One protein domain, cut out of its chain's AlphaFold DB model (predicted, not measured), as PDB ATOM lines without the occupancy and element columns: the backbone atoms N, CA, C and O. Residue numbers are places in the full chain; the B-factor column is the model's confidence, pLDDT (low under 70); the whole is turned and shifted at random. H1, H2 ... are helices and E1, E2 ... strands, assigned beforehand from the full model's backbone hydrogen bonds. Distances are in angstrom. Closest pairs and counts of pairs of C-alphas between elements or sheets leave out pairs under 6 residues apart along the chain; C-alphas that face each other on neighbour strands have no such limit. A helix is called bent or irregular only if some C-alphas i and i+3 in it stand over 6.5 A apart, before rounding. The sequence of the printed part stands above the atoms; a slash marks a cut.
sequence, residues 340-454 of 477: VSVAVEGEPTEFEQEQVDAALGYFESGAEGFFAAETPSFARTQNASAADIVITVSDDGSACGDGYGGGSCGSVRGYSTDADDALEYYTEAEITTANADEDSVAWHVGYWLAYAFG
ATOM      1  N   VAL A 340      45.208 -32.711 -16.871       97.56
ATOM      2  CA  VAL A 340      44.210 -32.201 -15.930       97.56
ATOM      3  C   VAL A 340      43.357 -33.366 -15.444       97.56
ATOM      4  O   VAL A 340      42.712 -34.067 -16.225       97.56
ATOM      5  N   SER A 341      43.362 -33.613 -14.144       98.31
ATOM      6  CA  SER A 341      42.564 -34.675 -13.543       98.31
ATOM      7  C   SER A 341      41.114 -34.233 -13.331       98.31
ATOM      8  O   SER A 341      40.854 -33.139 -12.839       98.31
ATOM      9  N   VAL A 342      40.158 -35.090 -13.700       98.50
ATOM     10  CA  VAL A 342      38.723 -34.775 -13.659       98.50
ATOM     11  C   VAL A 342      37.968 -35.818 -12.846       98.50
ATOM     12  O   VAL A 342      38.031 -37.011 -13.155       98.50
ATOM     13  N   ALA A 343      37.220 -35.374 -11.841       98.19
ATOM     14  CA  ALA A 343      36.245 -36.196 -11.129       98.19
ATOM     15  C   ALA A 343      34.822 -35.816 -11.536       98.19
ATOM     16  O   ALA A 343      34.543 -34.648 -11.801       98.19
ATOM     17  N   VAL A 344      33.928 -36.805 -11.567       97.88
ATOM     18  CA  VAL A 344      32.496 -36.587 -11.795       97.88
ATOM     19  C   VAL A 344      31.714 -37.073 -10.584       97.88
ATOM     20  O   VAL A 344      31.915 -38.203 -10.139       97.88
ATOM     21  N   GLU A 345      30.833 -36.226 -10.066       96.19
ATOM     22  CA  GLU A 345      29.975 -36.493  -8.913       96.19
ATOM     23  C   GLU A 345      28.484 -36.386  -9.284       96.19
ATOM     24  O   GLU A 345      28.132 -35.872 -10.345       96.19
ATOM     25  N   GLY A 346      27.607 -36.868  -8.395       88.75
ATOM     26  CA  GLY A 346      26.150 -36.703  -8.518       88.75
ATOM     27  C   GLY A 346      25.380 -37.861  -9.165       88.75
ATOM     28  O   GLY A 346      24.190 -37.727  -9.413       88.75
ATOM     29  N   GLU A 347      26.022 -39.020  -9.348       90.12
ATOM     30  CA  GLU A 347      25.415 -40.236  -9.930       90.12
ATOM     31  C   GLU A 347      24.772 -40.013 -11.322       90.12
ATOM     32  O   GLU A 347      23.620 -40.404 -11.528       90.12
ATOM     33  N   PRO A 348      25.500 -39.422 -12.294       92.50
ATOM     34  CA  PRO A 348      24.972 -39.192 -13.638       92.50
ATOM     35  C   PRO A 348      24.591 -40.498 -14.337       92.50
ATOM     36  O   PRO A 348      25.281 -41.523 -14.212       92.50
ATOM     37  N   THR A 349      23.534 -40.438 -15.142       94.75
ATOM     38  CA  THR A 349      23.135 -41.505 -16.064       94.75
ATOM     39  C   THR A 349      24.242 -41.813 -17.081       94.75
ATOM     40  O   THR A 349      25.160 -41.024 -17.300       94.75
ATOM     41  N   GLU A 350      24.164 -42.970 -17.751       93.94
ATOM     42  CA  GLU A 350      25.124 -43.320 -18.815       93.94
ATOM     43  C   GLU A 350      25.157 -42.270 -19.935       93.94
ATOM     44  O   GLU A 350      26.216 -42.001 -20.499       93.94
ATOM     45  N   PHE A 351      24.012 -41.652 -20.232       92.12
ATOM     46  CA  PHE A 351      23.908 -40.632 -21.266       92.12
ATOM     47  C   PHE A 351      24.543 -39.305 -20.833       92.12
ATOM     48  O   PHE A 351      25.314 -38.719 -21.587       92.12
ATOM     49  N   GLU A 352      24.324 -38.862 -19.596       94.00
ATOM     50  CA  GLU A 352      24.996 -37.670 -19.063       94.00
ATOM     51  C   GLU A 352      26.510 -37.880 -18.914       94.00
ATOM     52  O   GLU A 352      27.291 -36.948 -19.097       94.00
ATOM     53  N   GLN A 353      26.963 -39.109 -18.641       94.69
ATOM     54  CA  GLN A 353      28.392 -39.431 -18.678       94.69
ATOM     55  C   GLN A 353      28.972 -39.293 -20.092       94.69
ATOM     56  O   GLN A 353      30.039 -38.696 -20.235       94.69
ATOM     57  N   GLU A 354      28.261 -39.769 -21.124       94.06
ATOM     58  CA  GLU A 354      28.639 -39.578 -22.536       94.06
ATOM     59  C   GLU A 354      28.743 -38.081 -22.876       94.06
ATOM     60  O   GLU A 354      29.701 -37.665 -23.522       94.06
ATOM     61  N   GLN A 355      27.814 -37.261 -22.378       94.69
ATOM     62  CA  GLN A 355      27.816 -35.803 -22.546       94.69
ATOM     63  C   GLN A 355      29.038 -35.137 -21.894       94.69
ATOM     64  O   GLN A 355      29.690 -34.282 -22.494       94.69
ATOM     65  N   VAL A 356      29.387 -35.537 -20.667       96.44
ATOM     66  CA  VAL A 356      30.592 -35.031 -19.993       96.44
ATOM     67  C   VAL A 356      31.852 -35.451 -20.755       96.44
ATOM     68  O   VAL A 356      32.729 -34.619 -20.980       96.44
ATOM     69  N   ASP A 357      31.960 -36.722 -21.153       96.00
ATOM     70  CA  ASP A 357      33.109 -37.230 -21.916       96.00
ATOM     71  C   ASP A 357      33.255 -36.508 -23.261       96.00
ATOM     72  O   ASP A 357      34.365 -36.172 -23.672       96.00
ATOM     73  N   ALA A 358      32.137 -36.218 -23.921       94.62
ATOM     74  CA  ALA A 358      32.099 -35.460 -25.157       94.62
ATOM     75  C   ALA A 358      32.624 -34.028 -24.995       94.62
ATOM     76  O   ALA A 358      33.470 -33.592 -25.777       94.62
ATOM     77  N   ALA A 359      32.175 -33.312 -23.958       95.81
ATOM     78  CA  ALA A 359      32.676 -31.975 -23.661       95.81
ATOM     79  C   ALA A 359      34.189 -31.993 -23.397       95.81
ATOM     80  O   ALA A 359      34.917 -31.176 -23.952       95.81
ATOM     81  N   LEU A 360      34.688 -32.954 -22.612       97.31
ATOM     82  CA  LEU A 360      36.128 -33.110 -22.384       97.31
ATOM     83  C   LEU A 360      36.876 -33.378 -23.697       97.31
ATOM     84  O   LEU A 360      37.834 -32.670 -24.003       97.31
ATOM     85  N   GLY A 361      36.405 -34.331 -24.504       96.19
ATOM     86  CA  GLY A 361      37.016 -34.683 -25.787       96.19
ATOM     87  C   GLY A 361      37.063 -33.516 -26.777       96.19
ATOM     88  O   GLY A 361      38.053 -33.352 -27.493       96.19
ATOM     89  N   TYR A 362      36.046 -32.652 -26.779       95.00
ATOM     90  CA  TYR A 362      36.047 -31.424 -27.569       95.00
ATOM     91  C   TYR A 362      37.225 -30.500 -27.195       95.00
ATOM     92  O   TYR A 362      37.964 -30.059 -28.080       95.00
ATOM     93  N   PHE A 363      37.489 -30.287 -25.901       95.44
ATOM     94  CA  PHE A 363      38.648 -29.501 -25.451       95.44
ATOM     95  C   PHE A 363      39.988 -30.209 -25.703       95.44
ATOM     96  O   PHE A 363      40.939 -29.543 -26.113       95.44
ATOM     97  N   GLU A 364      40.072 -31.538 -25.560       96.06
ATOM     98  CA  GLU A 364      41.285 -32.300 -25.930       96.06
ATOM     99  C   GLU A 364      41.604 -32.210 -27.425       96.06
ATOM    100  O   GLU A 364      42.763 -32.311 -27.832       96.06
ATOM    101  N   SER A 365      40.582 -32.009 -28.260       94.06
ATOM    102  CA  SER A 365      40.739 -31.838 -29.706       94.06
ATOM    103  C   SER A 365      41.151 -30.421 -30.126       94.06
ATOM    104  O   SER A 365      41.408 -30.181 -31.306       94.06
ATOM    105  N   GLY A 366      41.261 -29.490 -29.171       92.88
ATOM    106  CA  GLY A 366      41.683 -28.111 -29.414       92.88
ATOM    107  C   GLY A 366      40.547 -27.086 -29.464       92.88
ATOM    108  O   GLY A 366      40.848 -25.912 -29.681       92.88
ATOM    109  N   ALA A 367      39.289 -27.507 -29.264       93.19
ATOM    110  CA  ALA A 367      38.100 -26.649 -29.197       93.19
ATOM    111  C   ALA A 367      38.051 -25.584 -30.313       93.19
ATOM    112  O   ALA A 367      38.096 -24.385 -30.051       93.19
ATOM    113  N   GLU A 368      38.063 -26.023 -31.575       89.38
ATOM    114  CA  GLU A 368      38.036 -25.137 -32.757       89.38
ATOM    115  C   GLU A 368      39.165 -24.083 -32.793       89.38
ATOM    116  O   GLU A 368      39.020 -22.978 -33.317       89.38
ATOM    117  N   GLY A 369      40.336 -24.429 -32.254       89.56
ATOM    118  CA  GLY A 369      41.504 -23.545 -32.233       89.56
ATOM    119  C   GLY A 369      41.512 -22.546 -31.078       89.56
ATOM    120  O   GLY A 369      42.341 -21.637 -31.085       89.56
ATOM    121  N   PHE A 370      40.642 -22.732 -30.080       91.25
ATOM    122  CA  PHE A 370      40.642 -21.974 -28.827       91.25
ATOM    123  C   PHE A 370      42.022 -21.960 -28.157       91.25
ATOM    124  O   PHE A 370      42.492 -20.932 -27.672       91.25
ATOM    125  N   PHE A 371      42.724 -23.094 -28.190       91.38
ATOM    126  CA  PHE A 371      44.062 -23.217 -27.625       91.38
ATOM    127  C   PHE A 371      45.152 -22.803 -28.620       91.38
ATOM    128  O   PHE A 371      45.516 -23.556 -29.523       91.38
ATOM    129  N   ALA A 372      45.730 -21.616 -28.416       82.06
ATOM    130  CA  ALA A 372      46.809 -21.098 -29.262       82.06
ATOM    131  C   ALA A 372      48.209 -21.652 -28.920       82.06
ATOM    132  O   ALA A 372      49.110 -21.591 -29.758       82.06
ATOM    133  N   ALA A 373      48.408 -22.149 -27.693       77.94
ATOM    134  CA  ALA A 373      49.716 -22.566 -27.179       77.94
ATOM    135  C   ALA A 373      49.754 -24.046 -26.776       77.94
ATOM    136  O   ALA A 373      50.535 -24.815 -27.335       77.94
ATOM    137  N   GLU A 374      48.908 -24.443 -25.826       88.50
ATOM    138  CA  GLU A 374      48.862 -25.793 -25.265       88.50
ATOM    139  C   GLU A 374      47.417 -26.285 -25.196       88.50
ATOM    140  O   GLU A 374      46.513 -25.506 -24.909       88.50
ATOM    141  N   THR A 375      47.209 -27.576 -25.452       93.12
ATOM    142  CA  THR A 375      45.896 -28.232 -25.389       93.12
ATOM    143  C   THR A 375      45.877 -29.188 -24.195       93.12
ATOM    144  O   THR A 375      46.851 -29.933 -24.020       93.12
ATOM    145  N   PRO A 376      44.818 -29.187 -23.365       96.06
ATOM    146  CA  PRO A 376      44.732 -30.082 -22.224       96.06
ATOM    147  C   PRO A 376      44.494 -31.532 -22.667       96.06
ATOM    148  O   PRO A 376      43.941 -31.807 -23.728       96.06
ATOM    149  N   SER A 377      44.880 -32.460 -21.803       97.25
ATOM    150  CA  SER A 377      44.434 -33.850 -21.787       97.25
ATOM    151  C   SER A 377      43.771 -34.119 -20.443       97.25
ATOM    152  O   SER A 377      44.310 -33.700 -19.413       97.25
ATOM    153  N   PHE A 378      42.658 -34.839 -20.430       98.00
ATOM    154  CA  PHE A 378      41.889 -35.096 -19.223       98.00
ATOM    155  C   PHE A 378      42.060 -36.531 -18.734       98.00
ATOM    156  O   PHE A 378      41.855 -37.507 -19.455       98.00
ATOM    157  N   ALA A 379      42.392 -36.672 -17.454       97.19
ATOM    158  CA  ALA A 379      42.509 -37.963 -16.792       97.19
ATOM    159  C   ALA A 379      41.378 -38.143 -15.776       97.19
ATOM    160  O   ALA A 379      41.331 -37.464 -14.750       97.19
ATOM    161  N   ARG A 380      40.474 -39.099 -16.018       96.50
ATOM    162  CA  ARG A 380      39.412 -39.433 -15.058       96.50
ATOM    163  C   ARG A 380      40.002 -39.923 -13.729       96.50
ATOM    164  O   ARG A 380      40.881 -40.786 -13.710       96.50
ATOM    165  N   THR A 381      39.464 -39.438 -12.615       96.75
ATOM    166  CA  THR A 381      39.792 -39.901 -11.260       96.75
ATOM    167  C   THR A 381      38.527 -40.075 -10.425       96.75
ATOM    168  O   THR A 381      37.552 -39.352 -10.585       96.75
ATOM    169  N   GLN A 382      38.541 -41.048  -9.512       94.25
ATOM    170  CA  GLN A 382      37.462 -41.243  -8.532       94.25
ATOM    171  C   GLN A 382      37.668 -40.407  -7.263       94.25
ATOM    172  O   GLN A 382      36.802 -40.371  -6.395       94.25
ATOM    173  N   ASN A 383      38.835 -39.776  -7.108       95.62
ATOM    174  CA  ASN A 383      39.141 -38.960  -5.942       95.62
ATOM    175  C   ASN A 383      38.867 -37.485  -6.248       95.62
ATOM    176  O   ASN A 383      39.786 -36.773  -6.647       95.62
ATOM    177  N   ALA A 384      37.627 -37.040  -6.032       95.00
ATOM    178  CA  ALA A 384      37.223 -35.652  -6.263       95.00
ATOM    179  C   ALA A 384      38.066 -34.643  -5.474       95.00
ATOM    180  O   ALA A 384      38.489 -33.637  -6.021       95.00
ATOM    181  N   SER A 385      38.434 -34.964  -4.229       93.56
ATOM    182  CA  SER A 385      39.256 -34.075  -3.389       93.56
ATOM    183  C   SER A 385      40.694 -33.858  -3.879       93.56
ATOM    184  O   SER A 385      41.408 -33.028  -3.322       93.56
ATOM    185  N   ALA A 386      41.144 -34.634  -4.866       93.06
ATOM    186  CA  ALA A 386      42.456 -34.495  -5.490       93.06
ATOM    187  C   ALA A 386      42.361 -34.242  -7.002       93.06
ATOM    188  O   ALA A 386      43.388 -34.315  -7.674       93.06
ATOM    189  N   ALA A 387      41.152 -34.034  -7.533       97.50
ATOM    190  CA  ALA A 387      40.951 -33.694  -8.931       97.50
ATOM    191  C   ALA A 387      41.226 -32.202  -9.151       97.50
ATOM    192  O   ALA A 387      40.911 -31.381  -8.292       97.50
ATOM    193  N   ASP A 388      41.779 -31.861 -10.310       98.31
ATOM    194  CA  ASP A 388      41.951 -30.470 -10.735       98.31
ATOM    195  C   ASP A 388      40.598 -29.860 -11.134       98.31
ATOM    196  O   ASP A 388      40.339 -28.686 -10.888       98.31
ATOM    197  N   ILE A 389      39.712 -30.662 -11.733       98.56
ATOM    198  CA  ILE A 389      38.346 -30.261 -12.078       98.56
ATOM    199  C   ILE A 389      37.351 -31.247 -11.469       98.56
ATOM    200  O   ILE A 389      37.441 -32.458 -11.689       98.56
ATOM    201  N   VAL A 390      36.364 -30.729 -10.742       98.62
ATOM    202  CA  VAL A 390      35.228 -31.510 -10.237       98.62
ATOM    203  C   VAL A 390      33.972 -31.090 -10.986       98.62
ATOM    204  O   VAL A 390      33.599 -29.918 -10.984       98.62
ATOM    205  N   ILE A 391      33.331 -32.059 -11.634       98.44
ATOM    206  CA  ILE A 391      32.085 -31.873 -12.376       98.44
ATOM    207  C   ILE A 391      30.963 -32.576 -11.615       98.44
ATOM    208  O   ILE A 391      30.923 -33.801 -11.557       98.44
ATOM    209  N   THR A 392      30.028 -31.821 -11.059       97.50
ATOM    210  CA  THR A 392      28.857 -32.352 -10.363       97.50
ATOM    211  C   THR A 392      27.646 -32.271 -11.276       97.50
ATOM    212  O   THR A 392      27.214 -31.181 -11.646       97.50
ATOM    213  N   VAL A 393      27.076 -33.422 -11.622       96.25
ATOM    214  CA  VAL A 393      25.818 -33.490 -12.372       96.25
ATOM    215  C   VAL A 393      24.686 -33.700 -11.379       96.25
ATOM    216  O   VAL A 393      24.681 -34.696 -10.663       96.25
ATOM    217  N   SER A 394      23.764 -32.746 -11.258       93.12
ATOM    218  CA  SER A 394      22.702 -32.806 -10.251       93.12
ATOM    219  C   SER A 394      21.329 -32.524 -10.838       93.12
ATOM    220  O   SER A 394      21.133 -31.509 -11.496       93.12
ATOM    221  N   ASP A 395      20.348 -33.348 -10.472       90.06
ATOM    222  CA  ASP A 395      18.920 -33.103 -10.730       90.06
ATOM    223  C   ASP A 395      18.302 -32.067  -9.770       90.06
ATOM    224  O   ASP A 395      17.127 -31.710  -9.876       90.06
ATOM    225  N   ASP A 396      19.061 -31.591  -8.778       89.31
ATOM    226  CA  ASP A 396      18.591 -30.570  -7.849       89.31
ATOM    227  C   ASP A 396      18.771 -29.177  -8.466       89.31
ATOM    228  O   ASP A 396      19.881 -28.658  -8.583       89.31
ATOM    229  N   GLY A 397      17.661 -28.524  -8.818       83.62
ATOM    230  CA  GLY A 397      17.677 -27.161  -9.360       83.62
ATOM    231  C   GLY A 397      18.271 -26.116  -8.405       83.62
ATOM    232  O   GLY A 397      18.669 -25.041  -8.850       83.62
ATOM    233  N   SER A 398      18.377 -26.435  -7.111       86.38
ATOM    234  CA  SER A 398      19.028 -25.597  -6.100       86.38
ATOM    235  C   SER A 398      20.521 -25.890  -5.909       86.38
ATOM    236  O   SER A 398      21.164 -25.213  -5.108       86.38
ATOM    237  N   ALA A 399      21.110 -26.826  -6.668       88.81
ATOM    238  CA  ALA A 399      22.533 -27.174  -6.558       88.81
ATOM    239  C   ALA A 399      23.475 -25.983  -6.833       88.81
ATOM    240  O   ALA A 399      24.603 -25.961  -6.346       88.81
ATOM    241  N   CYS A 400      22.995 -24.957  -7.542       90.00
ATOM    242  CA  CYS A 400      23.700 -23.692  -7.778       90.00
ATOM    243  C   CYS A 400      23.295 -22.540  -6.839       90.00
ATOM    244  O   CYS A 400      23.700 -21.395  -7.044       90.00
ATOM    245  N   GLY A 401      22.512 -22.828  -5.798       84.44
ATOM    246  CA  GLY A 401      22.038 -21.874  -4.800       84.44
ATOM    247  C   GLY A 401      20.535 -21.591  -4.867       84.44
ATOM    248  O   GLY A 401      19.842 -21.897  -5.839       84.44
ATOM    249  N   ASP A 402      20.024 -20.971  -3.801       75.38
ATOM    250  CA  ASP A 402      18.603 -20.655  -3.650       75.38
ATOM    251  C   ASP A 402      18.107 -19.704  -4.755       75.38
ATOM    252  O   ASP A 402      18.643 -18.613  -4.954       75.38
ATOM    253  N   GLY A 403      17.030 -20.093  -5.444       66.19
ATOM    254  CA  GLY A 403      16.406 -19.289  -6.501       66.19
ATOM    255  C   GLY A 403      16.886 -19.598  -7.923       66.19
ATOM    256  O   GLY A 403      16.348 -19.010  -8.863       66.19
ATOM    257  N   TYR A 404      17.824 -20.534  -8.095       68.81
ATOM    258  CA  TYR A 404      18.086 -21.165  -9.389       68.81
ATOM    259  C   TYR A 404      16.954 -22.148  -9.728       68.81
ATOM    260  O   TYR A 404      16.478 -22.896  -8.877       68.81
ATOM    261  N   GLY A 405      16.452 -22.082 -10.963       59.47
ATOM    262  CA  GLY A 405      15.345 -22.918 -11.451       59.47
ATOM    263  C   GLY A 405      15.765 -23.968 -12.482       59.47
ATOM    264  O   GLY A 405      14.888 -24.558 -13.105       59.47
ATOM    265  N   GLY A 406      17.072 -24.144 -12.698       75.12
ATOM    266  CA  GLY A 406      17.659 -24.925 -13.791       75.12
ATOM    267  C   GLY A 406      18.912 -24.250 -14.374       75.12
ATOM    268  O   GLY A 406      18.992 -23.017 -14.376       75.12
ATOM    269  N   GLY A 407      19.877 -25.031 -14.874       87.19
ATOM    270  CA  GLY A 407      21.059 -24.552 -15.607       87.19
ATOM    271  C   GLY A 407      22.387 -25.072 -15.051       87.19
ATOM    272  O   GLY A 407      22.537 -26.258 -14.775       87.19
ATOM    273  N   SER A 408      23.376 -24.188 -14.900       92.50
ATOM    274  CA  SER A 408      24.710 -24.550 -14.401       92.50
ATOM    275  C   SER A 408      25.410 -23.381 -13.721       92.50
ATOM    276  O   SER A 408      25.156 -22.227 -14.071       92.50
ATOM    277  N   CYS A 409      26.359 -23.680 -12.849       94.50
ATOM    278  CA  CYS A 409      27.262 -22.728 -12.220       94.50
ATOM    279  C   CYS A 409      28.670 -23.322 -12.157       94.50
ATOM    280  O   CYS A 409      28.842 -24.538 -12.192       94.50
ATOM    281  N   GLY A 410      29.674 -22.465 -12.034       94.69
ATOM    282  CA  GLY A 410      31.042 -22.912 -11.868       94.69
ATOM    283  C   GLY A 410      31.924 -21.847 -11.248       94.69
ATOM    284  O   GLY A 410      31.564 -20.669 -11.156       94.69
ATOM    285  N   SER A 411      33.080 -22.280 -10.772       95.31
ATOM    286  CA  SER A 411      34.085 -21.408 -10.185       95.31
ATOM    287  C   SER A 411      35.483 -21.942 -10.454       95.31
ATOM    288  O   SER A 411      35.666 -23.124 -10.729       95.31
ATOM    289  N   VAL A 412      36.468 -21.052 -10.375       96.31
ATOM    290  CA  VAL A 412      37.887 -21.400 -10.427       96.31
ATOM    291  C   VAL A 412      38.556 -20.930  -9.144       96.31
ATOM    292  O   VAL A 412      38.203 -19.878  -8.602       96.31
ATOM    293  N   ARG A 413      39.533 -21.696  -8.667       95.12
ATOM    294  CA  ARG A 413      40.468 -21.284  -7.619       95.12
ATOM    295  C   ARG A 413      41.890 -21.391  -8.139       95.12
ATOM    296  O   ARG A 413      42.185 -22.117  -9.088       95.12
ATOM    297  N   GLY A 414      42.779 -20.657  -7.497       94.38
ATOM    298  CA  GLY A 414      44.163 -20.554  -7.910       94.38
ATOM    299  C   GLY A 414      44.971 -19.743  -6.920       94.38
ATOM    300  O   GLY A 414      44.537 -19.509  -5.790       94.38
ATOM    301  N   TYR A 415      46.129 -19.285  -7.372       89.94
ATOM    302  CA  TYR A 415      46.993 -18.410  -6.593       89.94
ATOM    303  C   TYR A 415      47.075 -17.033  -7.251       89.94
ATOM    304  O   TYR A 415      47.203 -16.968  -8.470       89.94
ATOM    305  N   SER A 416      46.996 -15.991  -6.417       88.00
ATOM    306  CA  SER A 416      47.559 -14.662  -6.675       88.00
ATOM    307  C   SER A 416      48.998 -14.666  -6.141       88.00
ATOM    308  O   SER A 416      49.261 -15.163  -5.036       88.00
ATOM    309  N   THR A 417      49.941 -14.200  -6.944       82.38
ATOM    310  CA  THR A 417      51.386 -14.220  -6.702       82.38
ATOM    311  C   THR A 417      52.004 -12.836  -6.837       82.38
ATOM    312  O   THR A 417      53.181 -12.663  -6.499       82.38
ATOM    313  N   ASP A 418      51.213 -11.850  -7.255       80.06
ATOM    314  CA  ASP A 418      51.570 -10.447  -7.230       80.06
ATOM    315  C   ASP A 418      50.777  -9.632  -6.183       80.06
ATOM    316  O   ASP A 418      50.538 -10.098  -5.067       80.06
ATOM    317  N   ALA A 419      50.552  -8.345  -6.451       76.62
ATOM    318  CA  ALA A 419      49.961  -7.399  -5.515       76.62
ATOM    319  C   ALA A 419      48.443  -7.219  -5.687       76.62
ATOM    320  O   ALA A 419      47.849  -6.509  -4.870       76.62
ATOM    321  N   ASP A 420      47.829  -7.785  -6.728       81.75
ATOM    322  CA  ASP A 420      46.387  -7.711  -6.940       81.75
ATOM    323  C   ASP A 420      45.653  -9.009  -6.554       81.75
ATOM    324  O   ASP A 420      46.249 -10.013  -6.168       81.75
ATOM    325  N   ASP A 421      44.319  -8.952  -6.546       85.44
ATOM    326  CA  ASP A 421      43.478 -10.087  -6.152       85.44
ATOM    327  C   ASP A 421      43.192 -11.048  -7.328       85.44
ATOM    328  O   ASP A 421      42.429 -12.011  -7.167       85.44
ATOM    329  N   ALA A 422      43.735 -10.790  -8.523       89.44
ATOM    330  CA  ALA A 422      43.574 -11.663  -9.674       89.44
ATOM    331  C   ALA A 422      44.465 -12.904  -9.527       89.44
ATOM    332  O   ALA A 422      45.538 -12.892  -8.939       89.44
ATOM    333  N   LEU A 423      43.980 -14.036 -10.035       91.25
ATOM    334  CA  LEU A 423      44.741 -15.285 -10.019       91.25
ATOM    335  C   LEU A 423      45.676 -15.289 -11.227       91.25
ATOM    336  O   LEU A 423      45.171 -15.051 -12.320       91.25
ATOM    337  N   GLU A 424      46.954 -15.648 -11.100       91.31
ATOM    338  CA  GLU A 424      47.839 -15.835 -12.269       91.31
ATOM    339  C   GLU A 424      47.805 -17.261 -12.815       91.31
ATOM    340  O   GLU A 424      48.128 -17.492 -13.978       91.31
ATOM    341  N   TYR A 425      47.393 -18.236 -12.002       93.06
ATOM    342  CA  TYR A 425      47.125 -19.590 -12.483       93.06
ATOM    343  C   TYR A 425      46.079 -20.307 -11.638       93.06
ATOM    344  O   TYR A 425      45.955 -20.078 -10.431       93.06
ATOM    345  N   TYR A 426      45.353 -21.217 -12.279       95.69
ATOM    346  CA  TYR A 426      44.336 -22.044 -11.647       95.69
ATOM    347  C   TYR A 426      44.912 -23.353 -11.121       95.69
ATOM    348  O   TYR A 426      45.895 -23.899 -11.635       95.69
ATOM    349  N   THR A 427      44.284 -23.838 -10.059       96.12
ATOM    350  CA  THR A 427      44.576 -25.129  -9.428       96.12
ATOM    351  C   THR A 427      43.336 -25.966  -9.198       96.12
ATOM    352  O   THR A 427      43.460 -27.141  -8.886       96.12
ATOM    353  N   GLU A 428      42.156 -25.361  -9.301       97.56
ATOM    354  CA  GLU A 428      40.891 -26.048  -9.114       97.56
ATOM    355  C   GLU A 428      39.819 -25.375  -9.970       97.56
ATOM    356  O   GLU A 428      39.768 -24.143 -10.049       97.56
ATOM    357  N   ALA A 429      38.945 -26.173 -10.573       98.00
ATOM    358  CA  ALA A 429      37.684 -25.703 -11.118       98.00
ATOM    359  C   ALA A 429      36.540 -26.596 -10.638       98.00
ATOM    360  O   ALA A 429      36.623 -27.823 -10.665       98.00
ATOM    361  N   GLU A 430      35.452 -25.967 -10.218       98.12
ATOM    362  CA  GLU A 430      34.213 -26.641  -9.846       98.12
ATOM    363  C   GLU A 430      33.164 -26.296 -10.901       98.12
ATOM    364  O   GLU A 430      32.974 -25.123 -11.229       98.12
ATOM    365  N   ILE A 431      32.491 -27.309 -11.436       98.12
ATOM    366  CA  ILE A 431      31.437 -27.171 -12.438       98.12
ATOM    367  C   ILE A 431      30.235 -27.960 -11.942       98.12
ATOM    368  O   ILE A 431      30.345 -29.156 -11.706       98.12
ATOM    369  N   THR A 432      29.081 -27.316 -11.823       97.06
ATOM    370  CA  THR A 432      27.845 -27.964 -11.384       97.06
ATOM    371  C   THR A 432      26.749 -27.722 -12.405       97.06
ATOM    372  O   THR A 432      26.425 -26.571 -12.709       97.06
ATOM    373  N   THR A 433      26.142 -28.792 -12.910       95.00
ATOM    374  CA  THR A 433      24.839 -28.711 -13.580       95.00
ATOM    375  C   THR A 433      23.743 -28.904 -12.533       95.00
ATOM    376  O   THR A 433      23.864 -29.734 -11.633       95.00
ATOM    377  N   ALA A 434      22.703 -28.077 -12.595       92.50
ATOM    378  CA  ALA A 434      21.637 -28.012 -11.601       92.50
ATOM    379  C   ALA A 434      20.287 -28.121 -12.308       92.50
ATOM    380  O   ALA A 434      19.791 -27.129 -12.844       92.50
ATOM    381  N   ASN A 435      19.709 -29.322 -12.327       88.94
ATOM    382  CA  ASN A 435      18.501 -29.673 -13.071       88.94
ATOM    383  C   ASN A 435      18.578 -29.186 -14.533       88.94
ATOM    384  O   ASN A 435      17.682 -28.487 -15.013       88.94
ATOM    385  N   ALA A 436      19.711 -29.461 -15.185       84.88
ATOM    386  CA  ALA A 436      19.881 -29.249 -16.618       84.88
ATOM    387  C   ALA A 436      19.219 -30.405 -17.377       84.88
ATOM    388  O   ALA A 436      19.218 -31.532 -16.890       84.88
ATOM    389  N   ASP A 437      18.670 -30.138 -18.562       87.50
ATOM    390  CA  ASP A 437      18.166 -31.211 -19.419       87.50
ATOM    391  C   ASP A 437      19.338 -32.123 -19.821       87.50
ATOM    392  O   ASP A 437      20.413 -31.621 -20.165       87.50
ATOM    393  N   GLU A 438      19.151 -33.447 -19.791       84.69
ATOM    394  CA  GLU A 438      20.225 -34.430 -20.037       84.69
ATOM    395  C   GLU A 438      20.933 -34.198 -21.395       84.69
ATOM    396  O   GLU A 438      22.140 -34.402 -21.521       84.69
ATOM    397  N   ASP A 439      20.197 -33.695 -22.397       87.31
ATOM    398  CA  ASP A 439      20.692 -33.356 -23.741       87.31
ATOM    399  C   ASP A 439      21.544 -32.071 -23.800       87.31
ATOM    400  O   ASP A 439      22.136 -31.786 -24.841       87.31
ATOM    401  N   SER A 440      21.613 -31.310 -22.703       90.31
ATOM    402  CA  SER A 440      22.312 -30.018 -22.593       90.31
ATOM    403  C   SER A 440      23.535 -30.057 -21.666       90.31
ATOM    404  O   SER A 440      24.272 -29.069 -21.546       90.31
ATOM    405  N   VAL A 441      23.789 -31.198 -21.009       92.94
ATOM    406  CA  VAL A 441      24.882 -31.358 -20.033       92.94
ATOM    407  C   VAL A 441      26.240 -31.048 -20.656       92.94
ATOM    408  O   VAL A 441      27.023 -30.316 -20.048       92.94
ATOM    409  N   ALA A 442      26.513 -31.524 -21.876       94.00
ATOM    410  CA  ALA A 442      27.782 -31.246 -22.541       94.00
ATOM    411  C   ALA A 442      27.980 -29.746 -22.763       94.00
ATOM    412  O   ALA A 442      29.074 -29.243 -22.521       94.00
ATOM    413  N   TRP A 443      26.937 -29.018 -23.184       93.38
ATOM    414  CA  TRP A 443      27.028 -27.574 -23.421       93.38
ATOM    415  C   TRP A 443      27.348 -26.830 -22.122       93.38
ATOM    416  O   TRP A 443      28.265 -26.010 -22.079       93.38
ATOM    417  N   HIS A 444      26.647 -27.166 -21.037       93.81
ATOM    418  CA  HIS A 444      26.883 -26.570 -19.724       93.81
ATOM    419  C   HIS A 444      28.295 -26.849 -19.197       93.81
ATOM    420  O   HIS A 444      28.976 -25.931 -18.734       93.81
ATOM    421  N   VAL A 445      28.760 -28.095 -19.296       96.19
ATOM    422  CA  VAL A 445      30.122 -28.475 -18.901       96.19
ATOM    423  C   VAL A 445      31.156 -27.785 -19.788       96.19
ATOM    424  O   VAL A 445      32.102 -27.197 -19.274       96.19
ATOM    425  N   GLY A 446      30.953 -27.792 -21.105       95.31
ATOM    426  CA  GLY A 446      31.833 -27.158 -22.079       95.31
ATOM    427  C   GLY A 446      31.980 -25.658 -21.840       95.31
ATOM    428  O   GLY A 446      33.099 -25.152 -21.822       95.31
ATOM    429  N   TYR A 447      30.880 -24.951 -21.578       94.00
ATOM    430  CA  TYR A 447      30.896 -23.523 -21.259       94.00
ATOM    431  C   TYR A 447      31.787 -23.226 -20.044       94.00
ATOM    432  O   TYR A 447      32.654 -22.351 -20.093       94.00
ATOM    433  N   TRP A 448      31.625 -23.982 -18.953       96.56
ATOM    434  CA  TRP A 448      32.446 -23.780 -17.758       96.56
ATOM    435  C   TRP A 448      33.887 -24.268 -17.924       96.56
ATOM    436  O   TRP A 448      34.774 -23.697 -17.293       96.56
ATOM    437  N   LEU A 449      34.149 -25.240 -18.803       96.62
ATOM    438  CA  LEU A 449      35.509 -25.589 -19.218       96.62
ATOM    439  C   LEU A 449      36.161 -24.435 -19.990       96.62
ATOM    440  O   LEU A 449      37.265 -24.044 -19.628       96.62
ATOM    441  N   ALA A 450      35.487 -23.824 -20.973       94.69
ATOM    442  CA  ALA A 450      36.006 -22.644 -21.681       94.69
ATOM    443  C   ALA A 450      36.371 -21.532 -20.693       94.69
ATOM    444  O   ALA A 450      37.486 -21.009 -20.718       94.69
ATOM    445  N   TYR A 451      35.464 -21.236 -19.761       94.50
ATOM    446  CA  TYR A 451      35.708 -20.279 -18.687       94.50
ATOM    447  C   TYR A 451      36.906 -20.680 -17.805       94.50
ATOM    448  O   TYR A 451      37.773 -19.853 -17.523       94.50
ATOM    449  N   ALA A 452      37.004 -21.951 -17.402       95.62
ATOM    450  CA  ALA A 452      38.117 -22.475 -16.608       95.62
ATOM    451  C   ALA A 452      39.449 -22.535 -17.375       95.62
ATOM    452  O   ALA A 452      40.504 -22.655 -16.758       95.62
ATOM    453  N   PHE A 453      39.428 -22.418 -18.700       94.62
ATOM    454  CA  PHE A 453      40.615 -22.266 -19.540       94.62
ATOM    455  C   PHE A 453      40.841 -20.823 -20.015       94.62
ATOM    456  O   PHE A 453      41.718 -20.590 -20.841       94.62
ATOM    457  N   GLY A 454      40.135 -19.851 -19.426       91.31
ATOM    458  CA  GLY A 454      40.434 -18.426 -19.573       91.31
ATOM    459  C   GLY A 454      39.585 -17.681 -20.600       91.31
ATOM    460  O   GLY A 454      39.878 -16.519 -20.855       91.31
TER     461      GLY A 454
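AT A GLANCE: This is residues 340 to 454 of the 477 residues of the protein "Peptidase M10 family protein" of Halobacterium hubeiense (UniProt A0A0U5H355). A twisted five-stranded sheet has two helices, H1 and H2, side by side over one of its faces. The long hairpin E4 and E5 makes one side of the sheet, with H2 packed over it; H1 lies over the part with the shorter strands. The 115 printed residues hold two named helices and five named strands, in the order E1 H1 E2 E3 E4 E5 H2; the class is mixed, helices and strands. The mixed sheet runs E2 E1 E3 E5 E4. The whole is compact and rounded, with a radius of gyration of the C-alphas of 14.2 A and spans of 40 by 33 by 26 A.

HOW THE PARTS SIT: E1, residues 340 to 345, H1, residues 350 to 364, and E2, residues 377 to 380, form a strand-helix-strand unit, two parallel neighbour strands with a helix between them along the chain; its crossover is right-handed. E1 pairs with the edge strand E2 over residues 340 to 342, where N 342 and O 379 are 2.8 A apart. E1 pairs over residues 342 to 345 with E3, residues 389 to 394, also parallel, with N 345 and O 391 at 2.8 A. E3 is parallel to E5, residues 425 to 434, at 8 degrees, with N 392 and O 431 at 2.8 A. E5 bends by 52 degrees at residue 428. The edge strand E4, residues 407 to 415, is antiparallel to E5 in a hairpin, with N 411 and O 430 at 2.9 A. E2 and E4 are apart. H1 and H2, residues 438 to 452, lie on the same face, making two layers, helices on one face of a sheet. H1, at a height of 7.9 A over the sheet, lies over E3 and, only just, over E1, with 3 of its C-alphas falling there. H2, at 8.4 A, lies over E5 and E4, along the strands at 24 degrees to E4 on the local plane. The helices touch, closest at the C-alphas of Gln 355 and Ala 442, 4.6 A, at a shallow tilt of 31 degrees, the same way. Every O i to N i+4 pair is within hydrogen-bond range in H1, and 9 of 11 in H2.

IN THESE COORDINATES: E1 begins at C-alpha 340, (44.210, -32.201, -15.930), and is 16.4 A long. H1 measures 20.8 A, E2 10.1 A, E3 16.0 A, E4 28.1 A and E5 26.9 A. H2 measures 21.8 A and ends at C-alpha 452, (38.117, -22.475, -16.608); it is irregular, with C-alphas 439 and 442 7.5 A apart.

THE WHOLE: The two C-alphas farthest apart, those of Glu 350 and Ala 419, are 45.7 A apart. The printed part has no cut. The links H1 to E2 and E3 to E4 are long, 12 residues each. Mean pLDDT of the printed part is 91.9; residues 403 to 405 are under 70.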